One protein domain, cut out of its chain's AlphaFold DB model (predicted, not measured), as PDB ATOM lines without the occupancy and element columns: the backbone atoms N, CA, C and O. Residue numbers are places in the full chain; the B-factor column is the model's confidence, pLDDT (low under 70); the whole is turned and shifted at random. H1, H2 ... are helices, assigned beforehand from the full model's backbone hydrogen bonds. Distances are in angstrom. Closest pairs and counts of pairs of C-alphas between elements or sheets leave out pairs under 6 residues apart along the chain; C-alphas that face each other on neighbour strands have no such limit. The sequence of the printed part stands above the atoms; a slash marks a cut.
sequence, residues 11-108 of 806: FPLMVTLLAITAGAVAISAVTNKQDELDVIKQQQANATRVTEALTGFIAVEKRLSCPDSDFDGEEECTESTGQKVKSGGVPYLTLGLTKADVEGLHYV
ATOM      1  N   PHE A  11     157.039 167.296  70.344       84.06
ATOM      2  CA  PHE A  11     155.679 167.094  70.839       84.06
ATOM      3  C   PHE A  11     154.861 166.085  70.003       84.06
ATOM      4  O   PHE A  11     154.353 165.132  70.594       84.06
ATOM      5  N   PRO A  12     154.781 166.195  68.657       81.25
ATOM      6  CA  PRO A  12     154.197 165.155  67.811       81.25
ATOM      7  C   PRO A  12     154.750 163.757  68.094       81.25
ATOM      8  O   PRO A  12     153.983 162.806  68.158       81.25
ATOM      9  N   LEU A  13     156.062 163.631  68.320       89.06
ATOM     10  CA  LEU A  13     156.697 162.332  68.548       89.06
ATOM     11  C   LEU A  13     156.266 161.711  69.885       89.06
ATOM     12  O   LEU A  13     156.022 160.510  69.950       89.06
ATOM     13  N   MET A  14     156.094 162.528  70.928       92.75
ATOM     14  CA  MET A  14     155.589 162.067  72.222       92.75
ATOM     15  C   MET A  14     154.127 161.605  72.141       92.75
ATOM     16  O   MET A  14     153.783 160.574  72.717       92.75
ATOM     17  N   VAL A  15     153.276 162.321  71.394       88.44
ATOM     18  CA  VAL A  15     151.866 161.938  71.199       88.44
ATOM     19  C   VAL A  15     151.761 160.627  70.420       88.44
ATOM     20  O   VAL A  15     151.007 159.742  70.819       88.44
ATOM     21  N   THR A  16     152.556 160.457  69.360       91.25
ATOM     22  CA  THR A  16     152.581 159.203  68.596       91.25
ATOM     23  C   THR A  16     153.058 158.035  69.456       91.25
ATOM     24  O   THR A  16     152.469 156.959  69.401       91.25
ATOM     25  N   LEU A  17     154.078 158.238  70.299       91.38
ATOM     26  CA  LEU A  17     154.570 157.189  71.191       91.38
ATOM     27  C   LEU A  17     153.512 156.778  72.226       91.38
ATOM     28  O   LEU A  17     153.344 155.589  72.478       91.38
ATOM     29  N   LEU A  18     152.767 157.744  72.774       90.94
ATOM     30  CA  LEU A  18     151.685 157.480  73.725       90.94
ATOM     31  C   LEU A  18     150.515 156.722  73.075       90.94
ATOM     32  O   LEU A  18     149.931 155.833  73.688       90.94
ATOM     33  N   ALA A  19     150.184 157.048  71.822       89.06
ATOM     34  CA  ALA A  19     149.156 156.335  71.069       89.06
ATOM     35  C   ALA A  19     149.569 154.881  70.779       89.06
ATOM     36  O   ALA A  19     148.755 153.970  70.913       89.06
ATOM     37  N   ILE A  20     150.846 154.649  70.446       92.00
ATOM     38  CA  ILE A  20     151.379 153.300  70.208       92.00
ATOM     39  C   ILE A  20     151.369 152.472  71.499       92.00
ATOM     40  O   ILE A  20     150.962 151.312  71.469       92.00
ATOM     41  N   THR A  21     151.771 153.043  72.639       88.94
ATOM     42  CA  THR A  21     151.768 152.304  73.912       88.94
ATOM     43  C   THR A  21     150.353 151.998  74.397       88.94
ATOM     44  O   THR A  21     150.102 150.877  74.833       88.94
ATOM     45  N   ALA A  22     149.411 152.936  74.258       86.81
ATOM     46  CA  ALA A  22     148.004 152.685  74.570       86.81
ATOM     47  C   ALA A  22     147.403 151.588  73.672       86.81
ATOM     48  O   ALA A  22     146.723 150.691  74.172       86.81
ATOM     49  N   GLY A  23     147.716 151.603  72.370       90.25
ATOM     50  CA  GLY A  23     147.293 150.561  71.432       90.25
ATOM     51  C   GLY A  23     147.866 149.181  71.770       90.25
ATOM     52  O   GLY A  23     147.134 148.195  71.772       90.25
ATOM     53  N   ALA A  24     149.150 149.101  72.132       87.62
ATOM     54  CA  ALA A  24     149.792 147.838  72.499       87.62
ATOM     55  C   ALA A  24     149.180 147.201  73.761       87.62
ATOM     56  O   ALA A  24     148.988 145.986  73.807       87.62
ATOM     57  N   VAL A  25     148.824 148.010  74.767       86.75
ATOM     58  CA  VAL A  25     148.164 147.525  75.993       86.75
ATOM     59  C   VAL A  25     146.753 147.011  75.699       86.75
ATOM     60  O   VAL A  25     146.377 145.952  76.201       86.75
ATOM     61  N   ALA A  26     145.990 147.708  74.851       80.94
ATOM     62  CA  ALA A  26     144.652 147.268  74.458       80.94
ATOM     63  C   ALA A  26     144.684 145.933  73.689       80.94
ATOM     64  O   ALA A  26     143.900 145.037  73.988       80.94
ATOM     65  N   ILE A  27     145.634 145.761  72.760       81.44
ATOM     66  CA  ILE A  27     145.786 144.512  71.996       81.44
ATOM     67  C   ILE A  27     146.159 143.345  72.923       81.44
ATOM     68  O   ILE A  27     145.549 142.285  72.832       81.44
ATOM     69  N   SER A  28     147.089 143.554  73.862       75.94
ATOM     70  CA  SER A  28     147.499 142.536  74.842       75.94
ATOM     71  C   SER A  28     146.345 142.078  75.753       75.94
ATOM     72  O   SER A  28     146.234 140.896  76.077       75.94
ATOM     73  N   ALA A  29     145.441 142.988  76.134       77.00
ATOM     74  CA  ALA A  29     144.253 142.643  76.917       77.00
ATOM     75  C   ALA A  29     143.234 141.806  76.119       77.00
ATOM     76  O   ALA A  29     142.604 140.911  76.683       77.00
ATOM     77  N   VAL A  30     143.091 142.068  74.815       79.56
ATOM     78  CA  VAL A  30     142.179 141.320  73.935       79.56
ATOM     79  C   VAL A  30     142.714 139.922  73.630       79.56
ATOM     80  O   VAL A  30     141.937 138.971  73.666       79.56
ATOM     81  N   THR A  31     144.021 139.758  73.395       78.50
ATOM     82  CA  THR A  31     144.604 138.436  73.094       78.50
ATOM     83  C   THR A  31     144.449 137.463  74.261       78.50
ATOM     84  O   THR A  31     144.011 136.338  74.054       78.50
ATOM     85  N   ASN A  32     144.660 137.916  75.501       76.94
ATOM     86  CA  ASN A  32     144.488 137.062  76.687       76.94
ATOM     87  C   ASN A  32     143.035 136.591  76.884       76.94
ATOM     88  O   ASN A  32     142.794 135.559  77.504       76.94
ATOM     89  N   LYS A  33     142.054 137.352  76.380       78.62
ATOM     90  CA  LYS A  33     140.633 136.985  76.443       78.62
ATOM     91  C   LYS A  33     140.203 136.050  75.314       78.62
ATOM     92  O   LYS A  33     139.196 135.364  75.468       78.62
ATOM     93  N   GLN A  34     140.942 136.010  74.206       81.50
ATOM     94  CA  GLN A  34     140.680 135.068  73.117       81.50
ATOM     95  C   GLN A  34     141.083 133.642  73.502       81.50
ATOM     96  O   GLN A  34     140.283 132.735  73.292       81.50
ATOM     97  N   ASP A  35     142.226 133.465  74.170       80.81
ATOM     98  CA  ASP A  35     142.682 132.145  74.629       80.81
ATOM     99  C   ASP A  35     141.679 131.494  75.600       80.81
ATOM    100  O   ASP A  35     141.354 130.315  75.480       80.81
ATOM    101  N   GLU A  36     141.114 132.278  76.528       82.81
ATOM    102  CA  GLU A  36     140.086 131.806  77.470       82.81
ATOM    103  C   GLU A  36     138.805 131.366  76.736       82.81
ATOM    104  O   GLU A  36     138.203 130.343  77.070       82.81
ATOM    105  N   LEU A  37     138.409 132.103  75.695       85.06
ATOM    106  CA  LEU A  37     137.223 131.784  74.904       85.06
ATOM    107  C   LEU A  37     137.419 130.521  74.056       85.06
ATOM    108  O   LEU A  37     136.478 129.741  73.894       85.06
ATOM    109  N   ASP A  38     138.616 130.313  73.517       85.19
ATOM    110  CA  ASP A  38     138.920 129.140  72.703       85.19
ATOM    111  C   ASP A  38     139.002 127.867  73.557       85.19
ATOM    112  O   ASP A  38     138.453 126.839  73.154       85.19
ATOM    113  N   VAL A  39     139.533 127.952  74.786       86.31
ATOM    114  CA  VAL A  39     139.472 126.852  75.768       86.31
ATOM    115  C   VAL A  39     138.022 126.488  76.100       86.31
ATOM    116  O   VAL A  39     137.672 125.309  76.084       86.31
ATOM    117  N   ILE A  40     137.150 127.476  76.339       85.25
ATOM    118  CA  ILE A  40     135.728 127.224  76.633       85.25
ATOM    119  C   ILE A  40     135.026 126.561  75.439       85.25
ATOM    120  O   ILE A  40     134.294 125.585  75.614       85.25
ATOM    121  N   LYS A  41     135.264 127.044  74.212       88.31
ATOM    122  CA  LYS A  41     134.685 126.439  72.999       88.31
ATOM    123  C   LYS A  41     135.153 125.003  72.800       88.31
ATOM    124  O   LYS A  41     134.349 124.147  72.432       88.31
ATOM    125  N   GLN A  42     136.432 124.736  73.052       88.50
ATOM    126  CA  GLN A  42     136.987 123.392  72.956       88.50
ATOM    127  C   GLN A  42     136.381 122.465  74.016       88.50
ATOM    128  O   GLN A  42     135.949 121.365  73.678       88.50
ATOM    129  N   GLN A  43     136.243 122.925  75.265       88.19
ATOM    130  CA  GLN A  43     135.568 122.175  76.329       88.19
ATOM    131  C   GLN A  43     134.105 121.870  75.983       88.19
ATOM    132  O   GLN A  43     133.637 120.755  76.208       88.19
ATOM    133  N   GLN A  44     133.390 122.817  75.375       90.81
ATOM    134  CA  GLN A  44     132.005 122.614  74.949       90.81
ATOM    135  C   GLN A  44     131.887 121.596  73.799       90.81
ATOM    136  O   GLN A  44     130.993 120.742  73.811       90.81
ATOM    137  N   ALA A  45     132.800 121.642  72.825       90.69
ATOM    138  CA  ALA A  45     132.857 120.660  71.739       90.69
ATOM    139  C   ALA A  45     133.192 119.250  72.257       90.69
ATOM    140  O   ALA A  45     132.617 118.261  71.802       90.69
ATOM    141  N   ASN A  46     134.087 119.161  73.242       92.69
ATOM    142  CA  ASN A  46     134.449 117.921  73.925       92.69
ATOM    143  C   ASN A  46     133.269 117.343  74.722       92.69
ATOM    144  O   ASN A  46     132.915 116.180  74.537       92.69
ATOM    145  N   ALA A  47     132.572 118.166  75.512       91.44
ATOM    146  CA  ALA A  47     131.383 117.746  76.255       91.44
ATOM    147  C   ALA A  47     130.255 117.235  75.338       91.44
ATOM    148  O   ALA A  47     129.566 116.267  75.670       91.44
ATOM    149  N   THR A  48     130.091 117.847  74.160       94.81
ATOM    150  CA  THR A  48     129.112 117.402  73.154       94.81
ATOM    151  C   THR A  48     129.461 116.008  72.625       94.81
ATOM    152  O   THR A  48     128.611 115.121  72.650       94.81
ATOM    153  N   ARG A  49     130.726 115.771  72.249       95.81
ATOM    154  CA  ARG A  49     131.199 114.455  71.776       95.81
ATOM    155  C   ARG A  49     131.076 113.366  72.840       95.81
ATOM    156  O   ARG A  49     130.622 112.266  72.538       95.81
ATOM    157  N   VAL A  50     131.396 113.684  74.096       96.88
ATOM    158  CA  VAL A  50     131.190 112.765  75.227       96.88
ATOM    159  C   VAL A  50     129.714 112.407  75.393       96.88
ATOM    160  O   VAL A  50     129.384 111.241  75.595       96.88
ATOM    161  N   THR A  51     128.812 113.380  75.255       96.19
ATOM    162  CA  THR A  51     127.361 113.155  75.361       96.19
ATOM    163  C   THR A  51     126.839 112.248  74.243       96.19
ATOM    164  O   THR A  51     126.040 111.342  74.498       96.19
ATOM    165  N   GLU A  52     127.298 112.451  73.008       96.31
ATOM    166  CA  GLU A  52     126.943 111.608  71.861       96.31
ATOM    167  C   GLU A  52     127.442 110.168  72.042       96.31
ATOM    168  O   GLU A  52     126.671 109.223  71.861       96.31
ATOM    169  N   ALA A  53     128.692 109.995  72.481       97.75
ATOM    170  CA  ALA A  53     129.271 108.681  72.734       97.75
ATOM    171  C   ALA A  53     128.572 107.946  73.889       97.75
ATOM    172  O   ALA A  53     128.240 106.769  73.754       97.75
ATOM    173  N   LEU A  54     128.252 108.644  74.985       96.38
ATOM    174  CA  LEU A  54     127.447 108.094  76.081       96.38
ATOM    175  C   LEU A  54     126.060 107.660  75.597       96.38
ATOM    176  O   LEU A  54     125.585 106.590  75.968       96.38
ATOM    177  N   THR A  55     125.417 108.454  74.739       95.38
ATOM    178  CA  THR A  55     124.106 108.108  74.168       95.38
ATOM    179  C   THR A  55     124.193 106.851  73.299       95.38
ATOM    180  O   THR A  55     123.346 105.963  73.414       95.38
ATOM    181  N   GLY A  56     125.234 106.742  72.467       94.94
ATOM    182  CA  GLY A  56     125.512 105.549  71.666       94.94
ATOM    183  C   GLY A  56     125.768 104.315  72.533       94.94
ATOM    184  O   GLY A  56     125.166 103.266  72.306       94.94
ATOM    185  N   PHE A  57     126.577 104.464  73.581       96.88
ATOM    186  CA  PHE A  57     126.861 103.404  74.542       96.88
ATOM    187  C   PHE A  57     125.588 102.914  75.240       96.88
ATOM    188  O   PHE A  57     125.307 101.721  75.231       96.88
ATOM    189  N   ILE A  58     124.746 103.821  75.752       95.38
ATOM    190  CA  ILE A  58     123.452 103.466  76.364       95.38
ATOM    191  C   ILE A  58     122.553 102.731  75.361       95.38
ATOM    192  O   ILE A  58     121.849 101.784  75.724       95.38
ATOM    193  N   ALA A  59     122.557 103.146  74.093       91.62
ATOM    194  CA  ALA A  59     121.742 102.516  73.064       91.62
ATOM    195  C   ALA A  59     122.165 101.062  72.784       91.62
ATOM    196  O   ALA A  59     121.280 100.224  72.574       91.62
ATOM    197  N   VAL A  60     123.471 100.771  72.809       94.50
ATOM    198  CA  VAL A  60     124.050  99.441  72.545       94.50
ATOM    199  C   VAL A  60     124.034  98.563  73.798       94.50
ATOM    200  O   VAL A  60     123.429  97.496  73.789       94.50
ATOM    201  N   GLU A  61     124.617  99.046  74.892       95.06
ATOM    202  CA  GLU A  61     124.875  98.282  76.120       95.06
ATOM    203  C   GLU A  61     123.694  98.278  77.099       95.06
ATOM    204  O   GLU A  61     123.707  97.556  78.093       95.06
ATOM    205  N   LYS A  62     122.664  99.101  76.853       93.25
ATOM    206  CA  LYS A  62     121.482  99.258  77.726       93.25
ATOM    207  C   LYS A  62     121.819  99.632  79.175       93.25
ATOM    208  O   LYS A  62     121.018  99.403  80.079       93.25
ATOM    209  N   ARG A  63     122.979 100.255  79.398       93.12
ATOM    210  CA  ARG A  63     123.448 100.762  80.693       93.12
ATOM    211  C   ARG A  63     124.314 102.003  80.507       93.12
ATOM    212  O   ARG A  63     124.825 102.255  79.421       93.12
ATOM    213  N   LEU A  64     124.513 102.761  81.582       95.12
ATOM    214  CA  LEU A  64     125.540 103.805  81.637       95.12
ATOM    215  C   LEU A  64     126.919 103.166  81.830       95.12
ATOM    216  O   LEU A  64     127.051 102.260  82.661       95.12
ATOM    217  N   SER A  65     127.942 103.668  81.135       96.75
ATOM    218  CA  SER A  65     129.331 103.232  81.340       96.75
ATOM    219  C   SER A  65     129.766 103.462  82.787       96.75
ATOM    220  O   SER A  65     129.242 104.352  83.473       96.75
ATOM    221  N   CYS A  66     130.650 102.606  83.299       97.06
ATOM    222  CA  CYS A  66     131.267 102.798  84.612       97.06
ATOM    223  C   CYS A  66     132.349 103.882  84.539       97.06
ATOM    224  O   CYS A  66     132.948 104.048  83.479       97.06
ATOM    225  N   PRO A  67     132.577 104.669  85.604       97.56
ATOM    226  CA  PRO A  67     133.685 105.610  85.594       97.56
ATOM    227  C   PRO A  67     135.021 104.887  85.492       97.56
ATOM    228  O   PRO A  67     135.161 103.779  85.997       97.56
ATOM    229  N   ASP A  68     135.973 105.552  84.860       97.12
ATOM    230  CA  ASP A  68     137.371 105.147  84.775       97.12
ATOM    231  C   ASP A  68     138.105 105.722  86.000       97.12
ATOM    232  O   ASP A  68     138.342 106.928  86.085       97.12
ATOM    233  N   SER A  69     138.320 104.918  87.037       96.00
ATOM    234  CA  SER A  69     138.916 105.365  88.302       96.00
ATOM    235  C   SER A  69     140.445 105.422  88.280       96.00
ATOM    236  O   SER A  69     141.012 106.181  89.075       96.00
ATOM    237  N   ASP A  70     141.108 104.697  87.379       95.19
ATOM    238  CA  ASP A  70     142.567 104.686  87.226       95.19
ATOM    239  C   ASP A  70     143.096 105.517  86.034       95.19
ATOM    240  O   ASP A  70     144.301 105.792  85.956       95.19
ATOM    241  N   PHE A  71     142.189 106.062  85.219       95.56
ATOM    242  CA  PHE A  71     142.427 106.924  84.059       95.56
ATOM    243  C   PHE A  71     143.111 106.223  82.873       95.56
ATOM    244  O   PHE A  71     143.806 106.888  82.083       95.56
ATOM    245  N   ASP A  72     142.949 104.905  82.730       96.94
ATOM    246  CA  ASP A  72     143.473 104.144  81.593       96.94
ATOM    247  C   ASP A  72     142.608 104.272  80.319       96.94
ATOM    248  O   ASP A  72     143.117 104.154  79.199       96.94
ATOM    249  N   GLY A  73     141.353 104.698  80.468       96.94
ATOM    250  CA  GLY A  73     140.352 104.883  79.422       96.94
ATOM    251  C   GLY A  73     139.322 103.763  79.318       96.94
ATOM    252  O   GLY A  73     138.358 103.898  78.555       96.94
ATOM    253  N   GLU A  74     139.487 102.673  80.052       97.62
ATOM    254  CA  GLU A  74     138.534 101.577  80.151       97.62
ATOM    255  C   GLU A  74     137.536 101.827  81.296       97.62
ATOM    256  O   GLU A  74     137.718 102.690  82.152       97.62
ATOM    257  N   GLU A  75     136.378 101.170  81.257       97.06
ATOM    258  CA  GLU A  75     135.372 101.349  82.304       97.06
ATOM    259  C   GLU A  75     135.641 100.437  83.506       97.06
ATOM    260  O   GLU A  75     135.802  99.225  83.370       97.06
ATOM    261  N   GLU A  76     135.585 100.993  84.717       95.94
ATOM    262  CA  GLU A  76     135.860 100.237  85.936       95.94
ATOM    263  C   GLU A  76     134.591 100.115  86.777       95.94
ATOM    264  O   GLU A  76     134.190 100.991  87.544       95.94
ATOM    265  N   CYS A  77     133.877  99.003  86.613       93.94
ATOM    266  CA  CYS A  77     132.597  98.808  87.297       93.94
ATOM    267  C   CYS A  77     132.721  98.430  88.774       93.94
ATOM    268  O   CYS A  77     131.759  98.584  89.536       93.94
ATOM    269  N   THR A  78     133.897  97.970  89.185       91.38
ATOM    270  CA  THR A  78     134.201  97.525  90.543       91.38
ATOM    271  C   THR A  78     135.634  97.890  90.877       91.38
ATOM    272  O   THR A  78     136.550  97.498  90.165       91.38
ATOM    273  N   GLU A  79     135.820  98.586  91.991       82.69
ATOM    274  CA  GLU A  79     137.125  98.801  92.600       82.69
ATOM    275  C   GLU A  79     137.728  97.457  93.040       82.69
ATOM    276  O   GLU A  79     137.013  96.485  93.305       82.69
ATOM    277  N   SER A  80     139.048  97.422  93.241       81.75
ATOM    278  CA  SER A  80     139.771  96.270  93.814       81.75
ATOM    279  C   SER A  80     139.219  95.788  95.170       81.75
ATOM    280  O   SER A  80     139.459  94.653  95.581       81.75
ATOM    281  N   THR A  81     138.444  96.629  95.859       81.50
ATOM    282  CA  THR A  81     137.761  96.345  97.129       81.50
ATOM    283  C   THR A  81     136.382  95.686  96.963       81.50
ATOM    284  O   THR A  81     135.745  95.344  97.961       81.50
ATOM    285  N   GLY A  82     135.897  95.516  95.728       87.19
ATOM    286  CA  GLY A  82     134.549  95.041  95.406       87.19
ATOM    287  C   GLY A  82     133.454  96.111  95.515       87.19
ATOM    288  O   GLY A  82     132.281  95.803  95.303       87.19
ATOM    289  N   GLN A  83     133.797  97.363  95.844       86.25
ATOM    290  CA  GLN A  83     132.846  98.478  95.802       86.25
ATOM    291  C   GLN A  83     132.647  98.971  94.366       86.25
ATOM    292  O   GLN A  83     133.585  99.010  93.580       86.25
ATOM    293  N   LYS A  84     131.418  99.358  94.005       87.31
ATOM    294  CA  LYS A  84     131.149  99.980  92.700       87.31
ATOM    295  C   LYS A  84     131.780 101.372  92.658       87.31
ATOM    296  O   LYS A  84     131.479 102.186  93.535       87.31
ATOM    297  N   VAL A  85     132.570 101.652  91.621       90.12
ATOM    298  CA  VAL A  85     133.150 102.981  91.378       90.12
ATOM    299  C   VAL A  85     132.012 103.985  91.192       90.12
ATOM    300  O   VAL A  85     131.152 103.828  90.320       90.12
ATOM    301  N   LYS A  86     131.979 105.017  92.042       91.38
ATOM    302  CA  LYS A  86     130.935 106.058  92.006       91.38
ATOM    303  C   LYS A  86     131.289 107.227  91.094       91.38
ATOM    304  O   LYS A  86     130.394 107.912  90.607       91.38
ATOM    305  N   SER A  87     132.576 107.480  90.899       93.94
ATOM    306  CA  SER A  87     133.082 108.663  90.210       93.94
ATOM    307  C   SER A  87     134.494 108.403  89.692       93.94
ATOM    308  O   SER A  87     135.273 107.766  90.393       93.94
ATOM    309  N   GLY A  88     134.829 108.938  88.522       95.88
ATOM    310  CA  GLY A  88     136.145 108.797  87.893       95.88
ATOM    311  C   GLY A  88     136.251 109.651  86.629       95.88
ATOM    312  O   GLY A  88     135.420 110.535  86.400       95.88
ATOM    313  N   GLY A  89     137.259 109.396  85.805       96.81
ATOM    314  CA  GLY A  89     137.337 109.884  84.437       96.81
ATOM    315  C   GLY A  89     136.222 109.322  83.549       96.81
ATOM    316  O   GLY A  89     135.517 108.365  83.888       96.81
ATOM    317  N   VAL A  90     136.034 109.960  82.396       97.94
ATOM    318  CA  VAL A  90     135.206 109.406  81.319       97.94
ATOM    319  C   VAL A  90     135.991 108.243  80.684       97.94
ATOM    320  O   VAL A  90     137.109 108.494  80.229       97.94
ATOM    321  N   PRO A  91     135.431 107.020  80.588       98.12
ATOM    322  CA  PRO A  91     136.128 105.855  80.030       98.12
ATOM    323  C   PRO A  91     136.244 105.977  78.502       98.12
ATOM    324  O   PRO A  91     135.433 105.446  77.740       98.12
ATOM    325  N   TYR A  92     137.212 106.770  78.040       98.19
ATOM    326  CA  TYR A  92     137.286 107.220  76.652       98.19
ATOM    327  C   TYR A  92     137.524 106.083  75.656       98.19
ATOM    328  O   TYR A  92     136.903 106.104  74.599       98.19
ATOM    329  N   LEU A  93     138.316 105.057  75.985       98.12
ATOM    330  CA  LEU A  93     138.490 103.880  75.121       98.12
ATOM    331  C   LEU A  93     137.186 103.089  75.007       98.12
ATOM    332  O   LEU A  93     136.782 102.729  73.902       98.12
ATOM    333  N   THR A  94     136.476 102.910  76.126       97.94
ATOM    334  CA  THR A  94     135.165 102.234  76.151       97.94
ATOM    335  C   THR A  94     134.122 102.979  75.315       97.94
ATOM    336  O   THR A  94     133.288 102.367  74.651       97.94
ATOM    337  N   LEU A  95     134.169 104.313  75.321       97.81
ATOM    338  CA  LEU A  95     133.259 105.166  74.553       97.81
ATOM    339  C   LEU A  95     133.713 105.411  73.102       97.81
ATOM    340  O   LEU A  95     133.016 106.114  72.369       97.81
ATOM    341  N   GLY A  96     134.855 104.868  72.669       97.50
ATOM    342  CA  GLY A  96     135.408 105.124  71.333       97.50
ATOM    343  C   GLY A  96     135.853 106.577  71.112       97.50
ATOM    344  O   GLY A  96     135.835 107.071  69.986       97.50
ATOM    345  N   LEU A  97     136.222 107.269  72.186       97.69
ATOM    346  CA  LEU A  97     136.737 108.635  72.211       97.69
ATOM    347  C   LEU A  97     138.265 108.641  72.342       97.69
ATOM    348  O   LEU A  97     138.885 107.655  72.740       97.69
ATOM    349  N   THR A  98     138.896 109.777  72.047       97.69
ATOM    350  CA  THR A  98     140.323 109.977  72.328       97.69
ATOM    351  C   THR A  98     140.528 110.586  73.714       97.69
ATOM    352  O   THR A  98     139.656 111.277  74.241       97.69
ATOM    353  N   LYS A  99     141.720 110.410  74.299       97.06
ATOM    354  CA  LYS A  99     142.075 111.026  75.590       97.06
ATOM    355  C   LYS A  99     141.893 112.551  75.597       97.06
ATOM    356  O   LYS A  99     141.464 113.115  76.598       97.06
ATOM    357  N   ALA A 100     142.169 113.215  74.472       95.56
ATOM    358  CA  ALA A 100     142.012 114.662  74.322       95.56
ATOM    359  C   ALA A 100     140.539 115.118  74.340       95.56
ATOM    360  O   ALA A 100     140.255 116.269  74.674       95.56
ATOM    361  N   ASP A 101     139.598 114.234  73.998       96.44
ATOM    362  CA  ASP A 101     138.165 114.546  74.025       96.44
ATOM    363  C   ASP A 101     137.612 114.572  75.454       96.44
ATOM    364  O   ASP A 101     136.598 115.218  75.708       96.44
ATOM    365  N   VAL A 102     138.275 113.885  76.388       96.62
ATOM    366  CA  VAL A 102     137.821 113.747  77.779       96.62
ATOM    367  C   VAL A 102     138.699 114.475  78.792       96.62
ATOM    368  O   VAL A 102     138.395 114.478  79.985       96.62
ATOM    369  N   GLU A 103     139.790 115.092  78.341       93.81
ATOM    370  CA  GLU A 103     140.737 115.760  79.223       93.81
ATOM    371  C   GLU A 103     140.048 116.870  80.035       93.81
ATOM    372  O   GLU A 103     139.409 117.773  79.493       93.81
ATOM    373  N   GLY A 104     140.159 116.778  81.363       89.38
ATOM    374  CA  GLY A 104     139.527 117.710  82.298       89.38
ATOM    375  C   GLY A 104     138.048 117.438  82.603       89.38
ATOM    376  O   GLY A 104     137.460 118.189  83.382       89.38
ATOM    377  N   LEU A 105     137.442 116.380  82.050       93.31
ATOM    378  CA  LEU A 105     136.065 115.988  82.360       93.31
ATOM    379  C   LEU A 105     136.027 114.921  83.459       93.31
ATOM    380  O   LEU A 105     136.663 113.874  83.363       93.31
ATOM    381  N   HIS A 106     135.232 115.182  84.498       94.50
ATOM    382  CA  HIS A 106     134.948 114.224  85.563       94.50
ATOM    383  C   HIS A 106     133.576 113.594  85.324       94.50
ATOM    384  O   HIS A 106     132.582 114.299  85.153       94.50
ATOM    385  N   TYR A 107     133.512 112.267  85.340       95.50
ATOM    386  CA  TYR A 107     132.294 111.509  85.104       95.50
ATOM    387  C   TYR A 107     131.750 110.919  86.407       95.50
ATOM    388  O   TYR A 107     132.471 110.301  87.194       95.50
ATOM    389  N   VAL A 108     130.460 111.150  86.650       94.56
ATOM    390  CA  VAL A 108     129.735 110.678  87.836       94.56
ATOM    391  C   VAL A 108     128.359 110.188  87.377       94.56
ATOM    392  O   VAL A 108     127.418 110.982  87.304       94.56
TER     393      VAL A 108
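AT A GLANCE: This is residues 11 to 108 of the 806 residues of an uncharacterized protein of Pseudoalteromonas sp. J010 (UniProt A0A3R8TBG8). One very long helix, H1, makes a rod, with a small compact head of loops folded back beside its later part. The head holds the very short helix H2, and residues 11 to 41 of H1 stick out as a free arm. The printed part has 98 residues with two named helices, H1 then H2, and no named strand; the class is all helix. The whole is extended, with a radius of gyration of the C-alphas of 22.8 A, and spans 78 by 29 by 17 A.

HOW THE PARTS SIT: H1, residues 11 to 61, touches H2, residues 99 to 102, with its residues 46 to 50 alone; the closest C-alphas, those of Asn 46 and Asp 101, are 5.0 A apart. Residues 88 to 89 form a short antiparallel pairing with residues 106 to 107. In H1, 45 of 47 O i to N i+4 pairs are within hydrogen-bond range; H2 is too short for such a pair.

IN THESE COORDINATES: H1 runs 75.6 A from C-alpha 11 at (155.679, 167.094, 70.839) to C-alpha 61 at (124.875, 98.282, 76.120). H2 ends at C-alpha 102, (137.821, 113.747, 77.779).

THE WHOLE: The C-alphas of Phe 11 and Gly 82, the two farthest apart, are 79.0 A apart. The link from H1 to H2, 37 residues, is long. The printed part has no cut, and no printed residue is under 70 in pLDDT.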